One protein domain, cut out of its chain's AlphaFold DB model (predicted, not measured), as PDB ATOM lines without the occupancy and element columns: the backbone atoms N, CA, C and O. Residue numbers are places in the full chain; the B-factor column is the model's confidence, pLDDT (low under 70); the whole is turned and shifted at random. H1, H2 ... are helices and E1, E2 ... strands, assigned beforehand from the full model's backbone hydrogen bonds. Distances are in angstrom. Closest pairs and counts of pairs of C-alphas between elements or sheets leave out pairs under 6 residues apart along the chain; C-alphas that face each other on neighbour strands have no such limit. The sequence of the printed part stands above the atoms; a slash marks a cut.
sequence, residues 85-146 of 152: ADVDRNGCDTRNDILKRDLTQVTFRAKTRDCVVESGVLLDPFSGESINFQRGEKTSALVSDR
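What this domain is: This is residues 85 to 146 of the 152 residues of an uncharacterized protein of Clavibacter sp (UniProt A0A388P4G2). A three-stranded antiparallel meander, each strand the neighbour of the one before, makes a small wall, with H1 packed slantwise over E2 and short H2 by edge strand E3. The printed part has 62 residues, with helices and strands mixed in the order H1, E1, E2, E3, H2. It is compact, with a radius of gyration of the C-alphas of 12.1 A and spans of 32 by 22 by 20 A.

How they stand to each other: Look first at H1, residues 94 to 102, on the sheet of E1, residues 103 to 108, E2, residues 117 to 123, and E3, residues 130 to 134. H1 is closest to E2 at the C-alphas of Asn 96 and Val 117, 6.1 A apart. Hairpin E1 and E2 has N 104 and O 121 within hydrogen-bond range at 2.9 A; hairpin E2 and E3 has N 122 and O 131 at 2.8 A. H2, residues 139 to 144, is apart from H1. Every O i to N i+4 pair is within range in H1, and 1 of 2 in H2.

Where its parts are: Find C-alpha 94 at (321.932, 232.710, 344.573); from there H1 runs 12.2 A. E1 spans 11.3 A, E2 16.0 A, E3 13.0 A, and H2 8.5 A to C-alpha 144 at (316.290, 224.420, 360.137).

The domain as a whole: The C-alphas of Lys 111 and Ser 127 are farthest apart, 34.2 A. The printed part has no cut and no long link. Residues 137 to 146 have pLDDT under 70.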
ATOM      1  N   ALA A  85     316.890 235.304 343.483       93.38
ATOM      2  CA  ALA A  85     317.259 235.995 342.256       93.38
ATOM      3  C   ALA A  85     318.724 235.708 341.885       93.38
ATOM      4  O   ALA A  85     319.575 235.627 342.761       93.38
ATOM      5  N   ASP A  86     319.013 235.580 340.595       94.38
ATOM      6  CA  ASP A  86     320.380 235.572 340.072       94.38
ATOM      7  C   ASP A  86     320.917 237.016 340.093       94.38
ATOM      8  O   ASP A  86     320.612 237.831 339.214       94.38
ATOM      9  N   VAL A  87     321.613 237.372 341.176       93.44
ATOM     10  CA  VAL A  87     322.085 238.744 341.420       93.44
ATOM     11  C   VAL A  87     323.342 239.092 340.624       93.44
ATOM     12  O   VAL A  87     323.524 240.260 340.279       93.44
ATOM     13  N   ASP A  88     324.192 238.108 340.320       94.25
ATOM     14  CA  ASP A  88     325.456 238.297 339.599       94.25
ATOM     15  C   ASP A  88     325.329 238.033 338.085       94.25
ATOM     16  O   ASP A  88     326.235 238.362 337.318       94.25
ATOM     17  N   ARG A  89     324.159 237.545 337.648       94.69
ATOM     18  CA  ARG A  89     323.780 237.265 336.257       94.69
ATOM     19  C   ARG A  89     324.638 236.180 335.614       94.69
ATOM     20  O   ARG A  89     324.890 236.225 334.406       94.69
ATOM     21  N   ASN A  90     325.083 235.204 336.402       93.62
ATOM     22  CA  ASN A  90     325.885 234.081 335.919       93.62
ATOM     23  C   ASN A  90     325.019 232.930 335.329       93.62
ATOM     24  O   ASN A  90     325.529 232.041 334.631       93.62
ATOM     25  N   GLY A  91     323.696 232.977 335.527       93.38
ATOM     26  CA  GLY A  91     322.724 231.982 335.076       93.38
ATOM     27  C   GLY A  91     322.396 230.888 336.099       93.38
ATOM     28  O   GLY A  91     321.688 229.939 335.747       93.38
ATOM     29  N   CYS A  92     322.895 231.005 337.326       95.38
ATOM     30  CA  CYS A  92     322.553 230.204 338.492       95.38
ATOM     31  C   CYS A  92     321.790 231.080 339.507       95.38
ATOM     32  O   CYS A  92     321.942 232.294 339.548       95.38
ATOM     33  N   ASP A  93     320.916 230.479 340.320       94.00
ATOM     34  CA  ASP A  93     320.284 231.226 341.413       94.00
ATOM     35  C   ASP A  93     321.253 231.397 342.599       94.00
ATOM     36  O   ASP A  93     322.100 230.537 342.851       94.00
ATOM     37  N   THR A  94     321.068 232.454 343.402       94.06
ATOM     38  CA  THR A  94     321.932 232.710 344.573       94.06
ATOM     39  C   THR A  94     322.003 231.526 345.540       94.06
ATOM     40  O   THR A  94     323.008 231.342 346.226       94.06
ATOM     41  N   ARG A  95     320.956 230.691 345.627       93.94
ATOM     42  CA  ARG A  95     320.998 229.499 346.489       93.94
ATOM     43  C   ARG A  95     322.084 228.549 346.012       93.94
ATOM     44  O   ARG A  95     322.862 228.051 346.816       93.94
ATOM     45  N   ASN A  96     322.069 228.236 344.728       95.19
ATOM     46  CA  ASN A  96     323.001 227.315 344.120       95.19
ATOM     47  C   ASN A  96     324.422 227.880 344.103       95.19
ATOM     48  O   ASN A  96     325.353 227.106 344.309       95.19
ATOM     49  N   ASP A  97     324.588 229.198 343.968       95.12
ATOM     50  CA  ASP A  97     325.898 229.843 344.114       95.12
ATOM     51  C   ASP A  97     326.481 229.624 345.515       95.12
ATOM     52  O   ASP A  97     327.629 229.200 345.661       95.12
ATOM     53  N   ILE A  98     325.671 229.836 346.557       93.94
ATOM     54  CA  ILE A  98     326.086 229.616 347.949       93.94
ATOM     55  C   ILE A  98     326.374 228.131 348.199       93.94
ATOM     56  O   ILE A  98     327.413 227.799 348.763       93.94
ATOM     57  N   LEU A  99     325.506 227.223 347.738       95.06
ATOM     58  CA  LEU A  99     325.726 225.780 347.888       95.06
ATOM     59  C   LEU A  99     327.010 225.327 347.188       95.06
ATOM     60  O   LEU A  99     327.749 224.518 347.734       95.06
ATOM     61  N   LYS A 100     327.298 225.853 345.996       95.56
ATOM     62  CA  LYS A 100     328.521 225.546 345.251       95.56
ATOM     63  C   LYS A 100     329.778 226.064 345.950       95.56
ATOM     64  O   LYS A 100     330.818 225.422 345.849       95.56
ATOM     65  N   ARG A 101     329.689 227.214 346.626       95.19
ATOM     66  CA  ARG A 101     330.792 227.809 347.392       95.19
ATOM     67  C   ARG A 101     331.079 227.035 348.681       95.19
ATOM     68  O   ARG A 101     332.242 226.814 348.997       95.19
ATOM     69  N   ASP A 102     330.027 226.665 349.411       94.94
ATOM     70  CA  ASP A 102     330.145 226.172 350.790       94.94
ATOM     71  C   ASP A 102     330.233 224.647 350.895       94.94
ATOM     72  O   ASP A 102     330.764 224.125 351.875       94.94
ATOM     73  N   LEU A 103     329.710 223.912 349.910       96.00
ATOM     74  CA  LEU A 103     329.766 222.455 349.921       96.00
ATOM     75  C   LEU A 103     331.069 221.932 349.321       96.00
ATOM     76  O   LEU A 103     331.580 222.411 348.312       96.00
ATOM     77  N   THR A 104     331.552 220.848 349.914       95.94
ATOM     78  CA  THR A 104     332.600 219.994 349.356       95.94
ATOM     79  C   THR A 104     331.979 218.736 348.748       95.94
ATOM     80  O   THR A 104     330.818 218.425 349.010       95.94
ATOM     81  N   GLN A 105     332.734 218.000 347.921       95.75
ATOM     82  CA  GLN A 105     332.258 216.759 347.274       95.75
ATOM     83  C   GLN A 105     330.918 216.948 346.529       95.75
ATOM     84  O   GLN A 105     329.992 216.146 346.642       95.75
ATOM     85  N   VAL A 106     330.807 218.062 345.801       96.44
ATOM     86  CA  VAL A 106     329.555 218.510 345.184       96.44
ATOM     87  C   VAL A 106     329.204 217.664 343.965       96.44
ATOM     88  O   VAL A 106     330.028 217.471 343.073       96.44
ATOM     89  N   THR A 107     327.950 217.222 343.889       96.50
ATOM     90  CA  THR A 107     327.370 216.634 342.675       96.50
ATOM     91  C   THR A 107     326.388 217.615 342.053       96.50
ATOM     92  O   THR A 107     325.449 218.066 342.713       96.50
ATOM     93  N   PHE A 108     326.573 217.928 340.771       96.44
ATOM     94  CA  PHE A 108     325.664 218.786 340.015       96.44
ATOM     95  C   PHE A 108     324.652 217.969 339.214       96.44
ATOM     96  O   PHE A 108     324.935 216.872 338.730       96.44
ATOM     97  N   ARG A 109     323.468 218.544 339.002       94.38
ATOM     98  CA  ARG A 109     322.482 218.000 338.075       94.38
ATOM     99  C   ARG A 109     323.022 218.083 336.651       94.38
ATOM    100  O   ARG A 109     323.422 219.152 336.179       94.38
ATOM    101  N   ALA A 110     322.943 216.969 335.932       94.25
ATOM    102  CA  ALA A 110     323.324 216.908 334.528       94.25
ATOM    103  C   ALA A 110     322.580 217.964 333.689       94.25
ATOM    104  O   ALA A 110     321.403 218.246 333.917       94.25
ATOM    105  N   LYS A 111     323.269 218.514 332.681       93.06
ATOM    106  CA  LYS A 111     322.747 219.535 331.750       93.06
ATOM    107  C   LYS A 111     322.366 220.876 332.402       93.06
ATOM    108  O   LYS A 111     321.606 221.637 331.814       93.06
ATOM    109  N   THR A 112     322.916 221.198 333.576       90.62
ATOM    110  CA  THR A 112     322.682 222.496 334.243       90.62
ATOM    111  C   THR A 112     323.891 223.428 334.255       90.62
ATOM    112  O   THR A 112     323.844 224.449 334.928       90.62
ATOM    113  N   ARG A 113     324.958 223.109 333.502       92.75
ATOM    114  CA  ARG A 113     326.221 223.879 333.477       92.75
ATOM    115  C   ARG A 113     326.790 224.113 334.884       92.75
ATOM    116  O   ARG A 113     327.196 225.219 335.216       92.75
ATOM    117  N   ASP A 114     326.758 223.075 335.716       93.50
ATOM    118  CA  ASP A 114     327.232 223.114 337.104       93.50
ATOM    119  C   ASP A 114     326.590 224.224 337.956       93.50
ATOM    120  O   ASP A 114     327.248 224.819 338.817       93.50
ATOM    121  N   CYS A 115     325.304 224.506 337.699       94.69
ATOM    122  CA  CYS A 115     324.482 225.378 338.535       94.69
ATOM    123  C   CYS A 115     323.736 224.580 339.602       94.69
ATOM    124  O   CYS A 115     323.856 224.860 340.784       94.69
ATOM    125  N   VAL A 116     322.931 223.581 339.229       94.31
ATOM    126  CA  VAL A 116     322.014 222.968 340.203       94.31
ATOM    127  C   VAL A 116     322.748 221.925 341.036       94.31
ATOM    128  O   VAL A 116     323.089 220.858 340.530       94.31
ATOM    129  N   VAL A 117     322.948 222.209 342.323       95.38
ATOM    130  CA  VAL A 117     323.614 221.292 343.262       95.38
ATOM    131  C   VAL A 117     322.641 220.218 343.754       95.38
ATOM    132  O   VAL A 117     321.647 220.549 344.398       95.38
ATOM    133  N   GLU A 118     322.906 218.944 343.477       94.75
ATOM    134  CA  GLU A 118     322.111 217.795 343.939       94.75
ATOM    135  C   GLU A 118     322.544 217.318 345.327       94.75
ATOM    136  O   GLU A 118     321.689 217.027 346.159       94.75
ATOM    137  N   SER A 119     323.848 217.258 345.596       94.50
ATOM    138  CA  SER A 119     324.387 216.794 346.877       94.50
ATOM    139  C   SER A 119     325.770 217.372 347.169       94.50
ATOM    140  O   SER A 119     326.429 217.901 346.272       94.50
ATOM    141  N   GLY A 120     326.196 217.284 348.428       95.06
ATOM    142  CA  GLY A 120     327.531 217.667 348.885       95.06
ATOM    143  C   GLY A 120     327.660 217.570 350.405       95.06
ATOM    144  O   GLY A 120     326.722 217.168 351.091       95.06
ATOM    145  N   VAL A 121     328.815 217.953 350.936       95.38
ATOM    146  CA  VAL A 121     329.117 217.925 352.372       95.38
ATOM    147  C   VAL A 121     329.460 219.333 352.851       95.38
ATOM    148  O   VAL A 121     330.424 219.928 352.365       95.38
ATOM    149  N   LEU A 122     328.673 219.852 353.794       94.75
ATOM    150  CA  LEU A 122     328.925 221.117 354.480       94.75
ATOM    151  C   LEU A 122     329.736 220.846 355.745       94.75
ATOM    152  O   LEU A 122     329.300 220.078 356.600       94.75
ATOM    153  N   LEU A 123     330.881 221.502 355.874       94.75
ATOM    154  CA  LEU A 123     331.619 221.569 357.131       94.75
ATOM    155  C   LEU A 123     331.189 222.852 357.834       94.75
ATOM    156  O   LEU A 123     331.576 223.939 357.406       94.75
ATOM    157  N   ASP A 124     330.332 222.738 358.846       91.12
ATOM    158  CA  ASP A 124     329.775 223.902 359.531       91.12
ATOM    159  C   ASP A 124     330.820 224.505 360.490       91.12
ATOM    160  O   ASP A 124     331.182 223.861 361.479       91.12
ATOM    161  N   PRO A 125     331.313 225.735 360.241       88.88
ATOM    162  CA  PRO A 125     332.331 226.354 361.085       88.88
ATOM    163  C   PRO A 125     331.810 226.742 362.475       88.88
ATOM    164  O   PRO A 125     332.617 227.033 363.355       88.88
ATOM    165  N   PHE A 126     330.489 226.778 362.678       87.69
ATOM    166  CA  PHE A 126     329.882 227.207 363.937       87.69
ATOM    167  C   PHE A 126     329.591 226.039 364.877       87.69
ATOM    168  O   PHE A 126     329.799 226.172 366.081       87.69
ATOM    169  N   SER A 127     329.143 224.899 364.350       89.81
ATOM    170  CA  SER A 127     328.933 223.683 365.150       89.81
ATOM    171  C   SER A 127     330.137 222.736 365.150       89.81
ATOM    172  O   SER A 127     330.255 221.898 366.041       89.81
ATOM    173  N   GLY A 128     331.035 222.847 364.164       91.94
ATOM    174  CA  GLY A 128     332.105 221.875 363.923       91.94
ATOM    175  C   GLY A 128     331.605 220.551 363.329       91.94
ATOM    176  O   GLY A 128     332.389 219.613 363.173       91.94
ATOM    177  N   GLU A 129     330.315 220.451 363.004       91.00
ATOM    178  CA  GLU A 129     329.714 219.244 362.449       91.00
ATOM    179  C   GLU A 129     329.909 219.140 360.929       91.00
ATOM    180  O   GLU A 129     330.045 220.126 360.202       91.00
ATOM    181  N   SER A 130     329.867 217.899 360.439       93.81
ATOM    182  CA  SER A 130     329.798 217.595 359.012       93.81
ATOM    183  C   SER A 130     328.368 217.219 358.633       93.81
ATOM    184  O   SER A 130     327.803 216.256 359.159       93.81
ATOM    185  N   ILE A 131     327.775 217.979 357.716       91.50
ATOM    186  CA  ILE A 131     326.376 217.851 357.312       91.50
ATOM    187  C   ILE A 131     326.311 217.409 355.850       91.50
ATOM    188  O   ILE A 131     326.726 218.127 354.940       91.50
ATOM    189  N   ASN A 132     325.724 216.237 355.607       92.75
ATOM    190  CA  ASN A 132     325.453 215.757 354.253       92.75
ATOM    191  C   ASN A 132     324.220 216.469 353.680       92.75
ATOM    192  O   ASN A 132     323.090 216.247 354.127       92.75
ATOM    193  N   PHE A 133     324.433 217.316 352.678       91.75
ATOM    194  CA  PHE A 133     323.374 217.960 351.915       91.75
ATOM    195  C   PHE A 133     322.909 217.040 350.782       91.75
ATOM    196  O   PHE A 133     323.711 216.575 349.974       91.75
ATOM    197  N   GLN A 134     321.596 216.829 350.684       91.75
ATOM    198  CA  GLN A 134     320.957 216.118 349.579       91.75
ATOM    199  C   GLN A 134     319.674 216.839 349.176       91.75
ATOM    200  O   GLN A 134     318.708 216.857 349.931       91.75
ATOM    201  N   ARG A 135     319.622 217.399 347.971       87.62
ATOM    202  CA  ARG A 135     318.450 218.127 347.480       87.62
ATOM    203  C   ARG A 135     317.187 217.262 347.572       87.62
ATOM    204  O   ARG A 135     317.093 216.210 346.949       87.62
ATOM    205  N   GLY A 136     316.198 217.749 348.314       82.19
ATOM    206  CA  GLY A 136     314.882 217.129 348.455       82.19
ATOM    207  C   GLY A 136     314.023 217.872 349.477       82.19
ATOM    208  O   GLY A 136     314.494 218.790 350.149       82.19
ATOM    209  N   GLU A 137     312.758 217.478 349.631       63.44
ATOM    210  CA  GLU A 137     311.844 218.131 350.587       63.44
ATOM    211  C   GLU A 137     312.373 218.090 352.033       63.44
ATOM    212  O   GLU A 137     312.196 219.044 352.792       63.44
ATOM    213  N   LYS A 138     313.108 217.027 352.393       55.41
ATOM    214  CA  LYS A 138     313.600 216.772 353.757       55.41
ATOM    215  C   LYS A 138     314.820 217.601 354.183       55.41
ATOM    216  O   LYS A 138     315.029 217.767 355.382       55.41
ATOM    217  N   THR A 139     315.615 218.157 353.263       55.66
ATOM    218  CA  THR A 139     316.786 218.975 353.655       55.66
ATOM    219  C   THR A 139     316.412 220.305 354.291       55.66
ATOM    220  O   THR A 139     317.158 220.813 355.121       55.66
ATOM    221  N   SER A 140     315.238 220.840 353.951       47.38
ATOM    222  CA  SER A 140     314.719 222.090 354.516       47.38
ATOM    223  C   SER A 140     314.446 221.966 356.018       47.38
ATOM    224  O   SER A 140     314.640 222.925 356.756       47.38
ATOM    225  N   ALA A 141     314.033 220.775 356.469       44.00
ATOM    226  CA  ALA A 141     313.826 220.481 357.882       44.00
ATOM    227  C   ALA A 141     315.164 220.230 358.591       44.00
ATOM    228  O   ALA A 141     315.442 220.844 359.607       44.00
ATOM    229  N   LEU A 142     316.061 219.418 358.025       45.53
ATOM    230  CA  LEU A 142     317.292 219.029 358.732       45.53
ATOM    231  C   LEU A 142     318.290 220.173 358.978       45.53
ATOM    232  O   LEU A 142     319.049 220.083 359.940       45.53
ATOM    233  N   VAL A 143     318.279 221.218 358.140       50.00
ATOM    234  CA  VAL A 143     319.075 222.447 358.331       50.00
ATOM    235  C   VAL A 143     318.379 223.448 359.262       50.00
ATOM    236  O   VAL A 143     319.053 224.204 359.951       50.00
ATOM    237  N   SER A 144     317.042 223.460 359.316       42.97
ATOM    238  CA  SER A 144     316.290 224.420 360.137       42.97
ATOM    239  C   SER A 144     315.968 223.919 361.549       42.97
ATOM    240  O   SER A 144     315.651 224.736 362.410       42.97
ATOM    241  N   ASP A 145     316.014 222.608 361.789       42.31
ATOM    242  CA  ASP A 145     315.398 221.978 362.968       42.31
ATOM    243  C   ASP A 145     316.412 221.541 364.043       42.31
ATOM    244  O   ASP A 145     316.041 220.967 365.062       42.31
ATOM    245  N   ARG A 146     317.712 221.822 363.865       46.06
ATOM    246  CA  ARG A 146     318.753 221.391 364.825       46.06
ATOM    247  C   ARG A 146     319.123 222.402 365.908       46.06
ATOM    248  O   ARG A 146     320.058 222.147 366.657       46.06
TER     249      ARG A 146